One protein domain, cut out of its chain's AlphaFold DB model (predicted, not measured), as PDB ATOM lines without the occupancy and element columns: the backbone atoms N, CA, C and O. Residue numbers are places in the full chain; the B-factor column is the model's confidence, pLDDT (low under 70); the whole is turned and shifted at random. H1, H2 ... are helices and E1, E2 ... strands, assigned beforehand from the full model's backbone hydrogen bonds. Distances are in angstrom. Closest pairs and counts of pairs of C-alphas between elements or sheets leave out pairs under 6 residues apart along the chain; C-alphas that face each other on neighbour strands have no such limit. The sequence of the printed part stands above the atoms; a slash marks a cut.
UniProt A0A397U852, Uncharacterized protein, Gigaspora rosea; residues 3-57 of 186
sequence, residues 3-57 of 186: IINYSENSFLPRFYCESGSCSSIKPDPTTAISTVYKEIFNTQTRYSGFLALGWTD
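AT A GLANCE: This is residues 3 to 57 of the 186 residues of an uncharacterized protein of Gigaspora rosea (UniProt A0A397U852). A small antiparallel sheet of three strands, E1, E2 and E3, has one helix, H1, packed over one of its faces and running along the strands, while no named helix covers its other face. After H1 the chain folds back, so that the short helix H2 packs on the beginning of H1, off the sheet. The printed part has 55 residues, with three named strands and then two named helices in the order E1, E2, E3, H1, H2; the sheet's order is E1, E2, E3, and the class is mixed, helices and strands. The whole is compact, with a radius of gyration of the C-alphas of 11.1 A, and spans 32 by 27 by 16 A.

HOW THE PARTS SIT: E1, residues 3 to 6, and E2, residues 14 to 19, form a hairpin; they are antiparallel at 141 degrees, with N 6 and O 14 within hydrogen-bond range at 2.8 A. E2 and E3, residues 22 to 26, form a second hairpin at 168 degrees, with N 15 and O 26 at 2.7 A and N 24 and O 17 at 2.8 A. E1, E2 and E3 make a meander, each strand the antiparallel neighbour of the one before, with E1 and E3 as edge strands. H1, residues 29 to 41, is on this sheet at a height over the sheet of 6.9 A, in two layers, a helix on one face of a sheet. It lies over E3 and only just over E2, on which 3 of its 13 C-alphas fall; on the local plane it stands at 24 degrees to E3, along the strands. The closest C-alphas of H1 and E3 are those of Ala 32 and Lys 26, 5.0 A apart. H2, residues 49 to 52, touches H1 at residues 29 to 33 alone, the closest C-alphas being those of Thr 30 and Gly 49, 3.8 A apart. H2 is apart from E1, E2 and E3. In H1 every O i to N i+4 pair is within hydrogen-bond range; H2 is too short for such a pair, and its one O i to N i+3 pair is within range.

IN THESE COORDINATES: E1 begins at C-alpha 3 (-16.598, 10.393, -9.721) and is 9.2 A long. E2 measures 16.9 A and E3 13.5 A from first to last C-alpha. H1 runs 18.0 A, from C-alpha 29 (-9.663, 11.056, -12.638) to C-alpha 41. H2, 4.9 A long, ends at C-alpha 52 (-9.926, 7.733, -4.905).

THE WHOLE: The two C-alphas farthest apart, those of Phe 11 and Phe 41, are 32.2 A apart. The printed part has no cut and no long link; the links E2 to E3 and E3 to H1 are tight. The mean pLDDT of the printed part is 82.1, and residues 3 to 13 are under 70.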
ATOM      1  N   ILE A   3     -17.306  10.530  -8.447       51.44
ATOM      2  CA  ILE A   3     -16.598  10.393  -9.721       51.44
ATOM      3  C   ILE A   3     -17.352   9.415 -10.620       51.44
ATOM      4  O   ILE A   3     -17.579   8.277 -10.224       51.44
ATOM      5  N   ILE A   4     -17.737   9.853 -11.819       57.84
ATOM      6  CA  ILE A   4     -18.526   9.053 -12.772       57.84
ATOM      7  C   ILE A   4     -17.841   9.090 -14.140       57.84
ATOM      8  O   ILE A   4     -17.327  10.135 -14.544       57.84
ATOM      9  N   ASN A   5     -17.826   7.966 -14.859       58.50
ATOM     10  CA  ASN A   5     -17.434   7.945 -16.268       58.50
ATOM     11  C   ASN A   5     -18.555   8.576 -17.119       58.50
ATOM     12  O   ASN A   5     -19.670   8.061 -17.150       58.50
ATOM     13  N   TYR A   6     -18.269   9.702 -17.769       50.59
ATOM     14  CA  TYR A   6     -19.207  10.504 -18.551       50.59
ATOM     15  C   TYR A   6     -18.926  10.349 -20.049       50.59
ATOM     16  O   TYR A   6     -17.842  10.705 -20.520       50.59
ATOM     17  N   SER A   7     -19.906   9.855 -20.809       54.28
ATOM     18  CA  SER A   7     -19.801   9.655 -22.259       54.28
ATOM     19  C   SER A   7     -20.884  10.427 -23.020       54.28
ATOM     20  O   SER A   7     -21.863   9.850 -23.487       54.28
ATOM     21  N   GLU A   8     -20.699  11.733 -23.199       49.91
ATOM     22  CA  GLU A   8     -21.400  12.472 -24.255       49.91
ATOM     23  C   GLU A   8     -20.428  12.696 -25.421       49.91
ATOM     24  O   GLU A   8     -19.625  13.625 -25.425       49.91
ATOM     25  N   ASN A   9     -20.478  11.796 -26.407       49.03
ATOM     26  CA  ASN A   9     -19.905  11.958 -27.752       49.03
ATOM     27  C   ASN A   9     -18.387  12.188 -27.905       49.03
ATOM     28  O   ASN A   9     -17.943  12.667 -28.948       49.03
ATOM     29  N   SER A  10     -17.556  11.759 -26.957       47.56
ATOM     30  CA  SER A  10     -16.134  11.511 -27.231       47.56
ATOM     31  C   SER A  10     -15.838  10.024 -27.098       47.56
ATOM     32  O   SER A  10     -16.123   9.444 -26.058       47.56
ATOM     33  N   PHE A  11     -15.209   9.416 -28.111       55.78
ATOM     34  CA  PHE A  11     -14.741   8.015 -28.106       55.78
ATOM     35  C   PHE A  11     -13.770   7.671 -26.956       55.78
ATOM     36  O   PHE A  11     -13.334   6.531 -26.828       55.78
ATOM     37  N   LEU A  12     -13.417   8.656 -26.127       56.81
ATOM     38  CA  LEU A  12     -12.601   8.502 -24.938       56.81
ATOM     39  C   LEU A  12     -13.473   8.698 -23.688       56.81
ATOM     40  O   LEU A  12     -14.179   9.712 -23.613       56.81
ATOM     41  N   PRO A  13     -13.408   7.775 -22.709       66.44
ATOM     42  CA  PRO A  13     -14.075   7.948 -21.425       66.44
ATOM     43  C   PRO A  13     -13.559   9.212 -20.730       66.44
ATOM     44  O   PRO A  13     -12.379   9.559 -20.827       66.44
ATOM     45  N   ARG A  14     -14.450   9.921 -20.034       81.00
ATOM     46  CA  ARG A  14     -14.116  11.128 -19.268       81.00
ATOM     47  C   ARG A  14     -14.570  10.954 -17.832       81.00
ATOM     48  O   ARG A  14     -15.597  10.351 -17.572       81.00
ATOM     49  N   PHE A  15     -13.832  11.519 -16.895       86.38
ATOM     50  CA  PHE A  15     -14.130  11.462 -15.474       86.38
ATOM     51  C   PHE A  15     -14.792  12.765 -15.048       86.38
ATOM     52  O   PHE A  15     -14.193  13.840 -15.144       86.38
ATOM     53  N   TYR A  16     -16.037  12.657 -14.600       88.56
ATOM     54  CA  TYR A  16     -16.764  13.709 -13.905       88.56
ATOM     55  C   TYR A  16     -16.371  13.697 -12.434       88.56
ATOM     56  O   TYR A  16     -16.254  12.622 -11.872       88.56
ATOM     57  N   CYS A  17     -16.173  14.851 -11.811       89.12
ATOM     58  CA  CYS A  17     -15.947  15.003 -10.380       89.12
ATOM     59  C   CYS A  17     -16.819  16.148  -9.866       89.12
ATOM     60  O   CYS A  17     -16.775  17.230 -10.442       89.12
ATOM     61  N   GLU A  18     -17.541  15.946  -8.763       92.75
ATOM     62  CA  GLU A  18     -18.397  16.974  -8.154       92.75
ATOM     63  C   GLU A  18     -18.229  17.048  -6.634       92.75
ATOM     64  O   GLU A  18     -18.092  16.027  -5.945       92.75
ATOM     65  N   SER A  19     -18.262  18.272  -6.108       89.81
ATOM     66  CA  SER A  19     -18.360  18.556  -4.680       89.81
ATOM     67  C   SER A  19     -19.060  19.898  -4.448       89.81
ATOM     68  O   SER A  19     -18.475  20.960  -4.665       89.81
ATOM     69  N   GLY A  20     -20.301  19.857  -3.956       88.69
ATOM     70  CA  GLY A  20     -21.112  21.061  -3.772       88.69
ATOM     71  C   GLY A  20     -21.412  21.718  -5.120       88.69
ATOM     72  O   GLY A  20     -21.868  21.053  -6.035       88.69
ATOM     73  N   SER A  21     -21.130  23.014  -5.254       90.31
ATOM     74  CA  SER A  21     -21.318  23.758  -6.508       90.31
ATOM     75  C   SER A  21     -20.153  23.639  -7.500       90.31
ATOM     76  O   SER A  21     -20.228  24.204  -8.588       90.31
ATOM     77  N   CYS A  22     -19.060  22.968  -7.128       91.00
ATOM     78  CA  CYS A  22     -17.875  22.812  -7.970       91.00
ATOM     79  C   CYS A  22     -17.917  21.468  -8.698       91.00
ATOM     80  O   CYS A  22     -18.131  20.424  -8.075       91.00
ATOM     81  N   SER A  23     -17.661  21.481 -10.007       92.50
ATOM     82  CA  SER A  23     -17.625  20.268 -10.821       92.50
ATOM     83  C   SER A  23     -16.567  20.338 -11.920       92.50
ATOM     84  O   SER A  23     -16.152  21.413 -12.351       92.50
ATOM     85  N   SER A  24     -16.091  19.182 -12.377       91.19
ATOM     86  CA  SER A  24     -15.103  19.096 -13.451       91.19
ATOM     87  C   SER A  24     -15.270  17.833 -14.282       91.19
ATOM     88  O   SER A  24     -15.529  16.770 -13.734       91.19
ATOM     89  N   ILE A  25     -15.056  17.936 -15.600       90.88
ATOM     90  CA  ILE A  25     -15.001  16.790 -16.521       90.88
ATOM     91  C   ILE A  25     -13.633  16.762 -17.206       90.88
ATOM     92  O   ILE A  25     -13.330  17.610 -18.057       90.88
ATOM     93  N   LYS A  26     -12.809  15.764 -16.887       91.06
ATOM     94  CA  LYS A  26     -11.422  15.633 -17.374       91.06
ATOM     95  C   LYS A  26     -11.157  14.237 -17.954       91.06
ATOM     96  O   LYS A  26     -11.908  13.319 -17.658       91.06
ATOM     97  N   PRO A  27     -10.140  14.061 -18.814       86.50
ATOM     98  CA  PRO A  27      -9.822  12.755 -19.404       86.50
ATOM     99  C   PRO A  27      -9.200  11.764 -18.408       86.50
ATOM    100  O   PRO A  27      -9.164  10.572 -18.683       86.50
ATOM    101  N   ASP A  28      -8.733  12.230 -17.249       87.69
ATOM    102  CA  ASP A  28      -8.197  11.387 -16.183       87.69
ATOM    103  C   ASP A  28      -8.803  11.776 -14.820       87.69
ATOM    104  O   ASP A  28      -9.121  12.954 -14.586       87.69
ATOM    105  N   PRO A  29      -8.983  10.807 -13.902       89.75
ATOM    106  CA  PRO A  29      -9.663  11.056 -12.638       89.75
ATOM    107  C   PRO A  29      -8.832  11.958 -11.721       89.75
ATOM    108  O   PRO A  29      -9.391  12.785 -11.006       89.75
ATOM    109  N   THR A  30      -7.501  11.864 -11.762       91.56
ATOM    110  CA  THR A  30      -6.609  12.679 -10.921       91.56
ATOM    111  C   THR A  30      -6.776  14.166 -11.222       91.56
ATOM    112  O   THR A  30      -6.903  14.979 -10.302       91.56
ATOM    113  N   THR A  31      -6.838  14.537 -12.499       91.94
ATOM    114  CA  THR A  31      -7.044  15.916 -12.941       91.94
ATOM    115  C   THR A  31      -8.461  16.390 -12.647       91.94
ATOM    116  O   THR A  31      -8.628  17.550 -12.265       91.94
ATOM    117  N   ALA A  32      -9.479  15.529 -12.770       92.12
ATOM    118  CA  ALA A  32     -10.860  15.882 -12.414       92.12
ATOM    119  C   ALA A  32     -10.948  16.316 -10.942       92.12
ATOM    120  O   ALA A  32     -11.388  17.428 -10.641       92.12
ATOM    121  N   ILE A  33     -10.416  15.486 -10.042       92.06
ATOM    122  CA  ILE A  33     -10.351  15.760  -8.600       92.06
ATOM    123  C   ILE A  33      -9.520  17.001  -8.316       92.06
ATOM    124  O   ILE A  33      -9.953  17.885  -7.583       92.06
ATOM    125  N   SER A  34      -8.320  17.079  -8.894       92.94
ATOM    126  CA  SER A  34      -7.398  18.184  -8.632       92.94
ATOM    127  C   SER A  34      -7.971  19.527  -9.066       92.94
ATOM    128  O   SER A  34      -7.691  20.537  -8.425       92.94
ATOM    129  N   THR A  35      -8.804  19.540 -10.110       93.62
ATOM    130  CA  THR A  35      -9.506  20.745 -10.562       93.62
ATOM    131  C   THR A  35     -10.534  21.196  -9.525       93.62
ATOM    132  O   THR A  35     -10.437  22.319  -9.039       93.62
ATOM    133  N   VAL A  36     -11.448  20.310  -9.109       93.94
ATOM    134  CA  VAL A  36     -12.473  20.631  -8.094       93.94
ATOM    135  C   VAL A  36     -11.836  21.006  -6.755       93.94
ATOM    136  O   VAL A  36     -12.234  21.976  -6.117       93.94
ATOM    137  N   TYR A  37     -10.790  20.287  -6.341       93.81
ATOM    138  CA  TYR A  37     -10.072  20.574  -5.101       93.81
ATOM    139  C   TYR A  37      -9.431  21.968  -5.125       93.81
ATOM    140  O   TYR A  37      -9.511  22.707  -4.144       93.81
ATOM    141  N   LYS A  38      -8.826  22.351  -6.257       94.44
ATOM    142  CA  LYS A  38      -8.233  23.680  -6.424       94.44
ATOM    143  C   LYS A  38      -9.282  24.785  -6.404       94.44
ATOM    144  O   LYS A  38      -9.004  25.835  -5.843       94.44
ATOM    145  N   GLU A  39     -10.464  24.565  -6.965       94.50
ATOM    146  CA  GLU A  39     -11.555  25.548  -6.910       94.50
ATOM    147  C   GLU A  39     -12.056  25.782  -5.482       94.50
ATOM    148  O   GLU A  39     -12.280  26.925  -5.093       94.50
ATOM    149  N   ILE A  40     -12.172  24.722  -4.680       93.94
ATOM    150  CA  ILE A  40     -12.699  24.810  -3.311       93.94
ATOM    151  C   ILE A  40     -11.652  25.363  -2.336       93.94
ATOM    152  O   ILE A  40     -11.962  26.209  -1.501       93.94
ATOM    153  N   PHE A  41     -10.412  24.877  -2.417       93.94
ATOM    154  CA  PHE A  41      -9.381  25.133  -1.404       93.94
ATOM    155  C   PHE A  41      -8.262  26.065  -1.876       93.94
ATOM    156  O   PHE A  41      -7.342  26.349  -1.111       93.94
ATOM    157  N   ASN A  42      -8.302  26.513  -3.133       93.62
ATOM    158  CA  ASN A  42      -7.271  27.342  -3.761       93.62
ATOM    159  C   ASN A  42      -5.846  26.755  -3.644       93.62
ATOM    160  O   ASN A  42      -4.856  27.479  -3.546       93.62
ATOM    161  N   THR A  43      -5.730  25.423  -3.640       92.88
ATOM    162  CA  THR A  43      -4.453  24.697  -3.571       92.88
ATOM    163  C   THR A  43      -4.519  23.376  -4.340       92.88
ATOM    164  O   THR A  43      -5.588  22.946  -4.762       92.88
ATOM    165  N   GLN A  44      -3.377  22.729  -4.566       85.94
ATOM    166  CA  GLN A  44      -3.318  21.441  -5.260       85.94
ATOM    167  C   GLN A  44      -3.464  20.274  -4.283       85.94
ATOM    168  O   GLN A  44      -2.925  20.298  -3.176       85.94
ATOM    169  N   THR A  45      -4.155  19.228  -4.722       85.12
ATOM    170  CA  THR A  45      -4.188  17.940  -4.027       85.12
ATOM    171  C   THR A  45      -3.093  17.006  -4.541       85.12
ATOM    172  O   THR A  45      -2.573  17.182  -5.640       85.12
ATOM    173  N   ARG A  46      -2.742  16.003  -3.732       85.69
ATOM    174  CA  ARG A  46      -1.826  14.909  -4.091       85.69
ATOM    175  C   ARG A  46      -2.538  13.559  -4.204       85.69
ATOM    176  O   ARG A  46      -1.872  12.530  -4.279       85.69
ATOM    177  N   TYR A  47      -3.872  13.543  -4.177       83.00
ATOM    178  CA  TYR A  47      -4.630  12.302  -4.316       83.00
ATOM    179  C   TYR A  47      -4.517  11.743  -5.734       83.00
ATOM    180  O   TYR A  47      -4.695  12.460  -6.715       83.00
ATOM    181  N   SER A  48      -4.272  10.437  -5.827       86.56
ATOM    182  CA  SER A  48      -4.437   9.694  -7.074       86.56
ATOM    183  C   SER A  48      -5.923   9.482  -7.332       86.56
ATOM    184  O   SER A  48      -6.629   8.941  -6.481       86.56
ATOM    185  N   GLY A  49      -6.398   9.872  -8.513       85.94
ATOM    186  CA  GLY A  49      -7.798   9.697  -8.875       85.94
ATOM    187  C   GLY A  49      -8.226   8.242  -8.971       85.94
ATOM    188  O   GLY A  49      -9.334   7.917  -8.566       85.94
ATOM    189  N   PHE A  50      -7.336   7.351  -9.410       82.50
ATOM    190  CA  PHE A  50      -7.616   5.914  -9.439       82.50
ATOM    191  C   PHE A  50      -7.736   5.322  -8.030       82.50
ATOM    192  O   PHE A  50      -8.636   4.527  -7.775       82.50
ATOM    193  N   LEU A  51      -6.890   5.758  -7.088       84.62
ATOM    194  CA  LEU A  51      -7.023   5.340  -5.686       84.62
ATOM    195  C   LEU A  51      -8.309   5.888  -5.062       84.62
ATOM    196  O   LEU A  51      -8.990   5.169  -4.341       84.62
ATOM    197  N   ALA A  52      -8.675   7.134  -5.373       84.19
ATOM    198  CA  ALA A  52      -9.926   7.733  -4.905       84.19
ATOM    199  C   ALA A  52     -11.174   7.032  -5.472       84.19
ATOM    200  O   ALA A  52     -12.213   7.020  -4.822       84.19
ATOM    201  N   LEU A  53     -11.065   6.438  -6.663       82.25
ATOM    202  CA  LEU A  53     -12.085   5.577  -7.260       82.25
ATOM    203  C   LEU A  53     -12.125   4.164  -6.656       82.25
ATOM    204  O   LEU A  53     -12.970   3.372  -7.059       82.25
ATOM    205  N   GLY A  54     -11.209   3.821  -5.748       83.31
ATOM    206  CA  GLY A  54     -11.144   2.485  -5.164       83.31
ATOM    207  C   GLY A  54     -10.677   1.410  -6.146       83.31
ATOM    208  O   GLY A  54     -11.022   0.251  -5.989       83.31
ATOM    209  N   TRP A  55      -9.870   1.757  -7.156       79.75
ATOM    210  CA  TRP A  55      -9.370   0.784  -8.147       79.75
ATOM    211  C   TRP A  55      -8.450  -0.296  -7.572       79.75
ATOM    212  O   TRP A  55      -8.105  -1.238  -8.275       79.75
ATOM    213  N   THR A  56      -8.009  -0.146  -6.326       84.19
ATOM    214  CA  THR A  56      -7.246  -1.162  -5.589       84.19
ATOM    215  C   THR A  56      -8.085  -1.848  -4.515       84.19
ATOM    216  O   THR A  56      -7.545  -2.643  -3.754       84.19
ATOM    217  N   ASP A  57      -9.363  -1.496  -4.391       89.31
ATOM    218  CA  ASP A  57     -10.271  -2.102  -3.428       89.31
ATOM    219  C   ASP A  57     -10.861  -3.377  -4.036       89.31
ATOM    220  O   ASP A  57     -11.576  -3.329  -5.039       89.31
TER     221      ASP A  57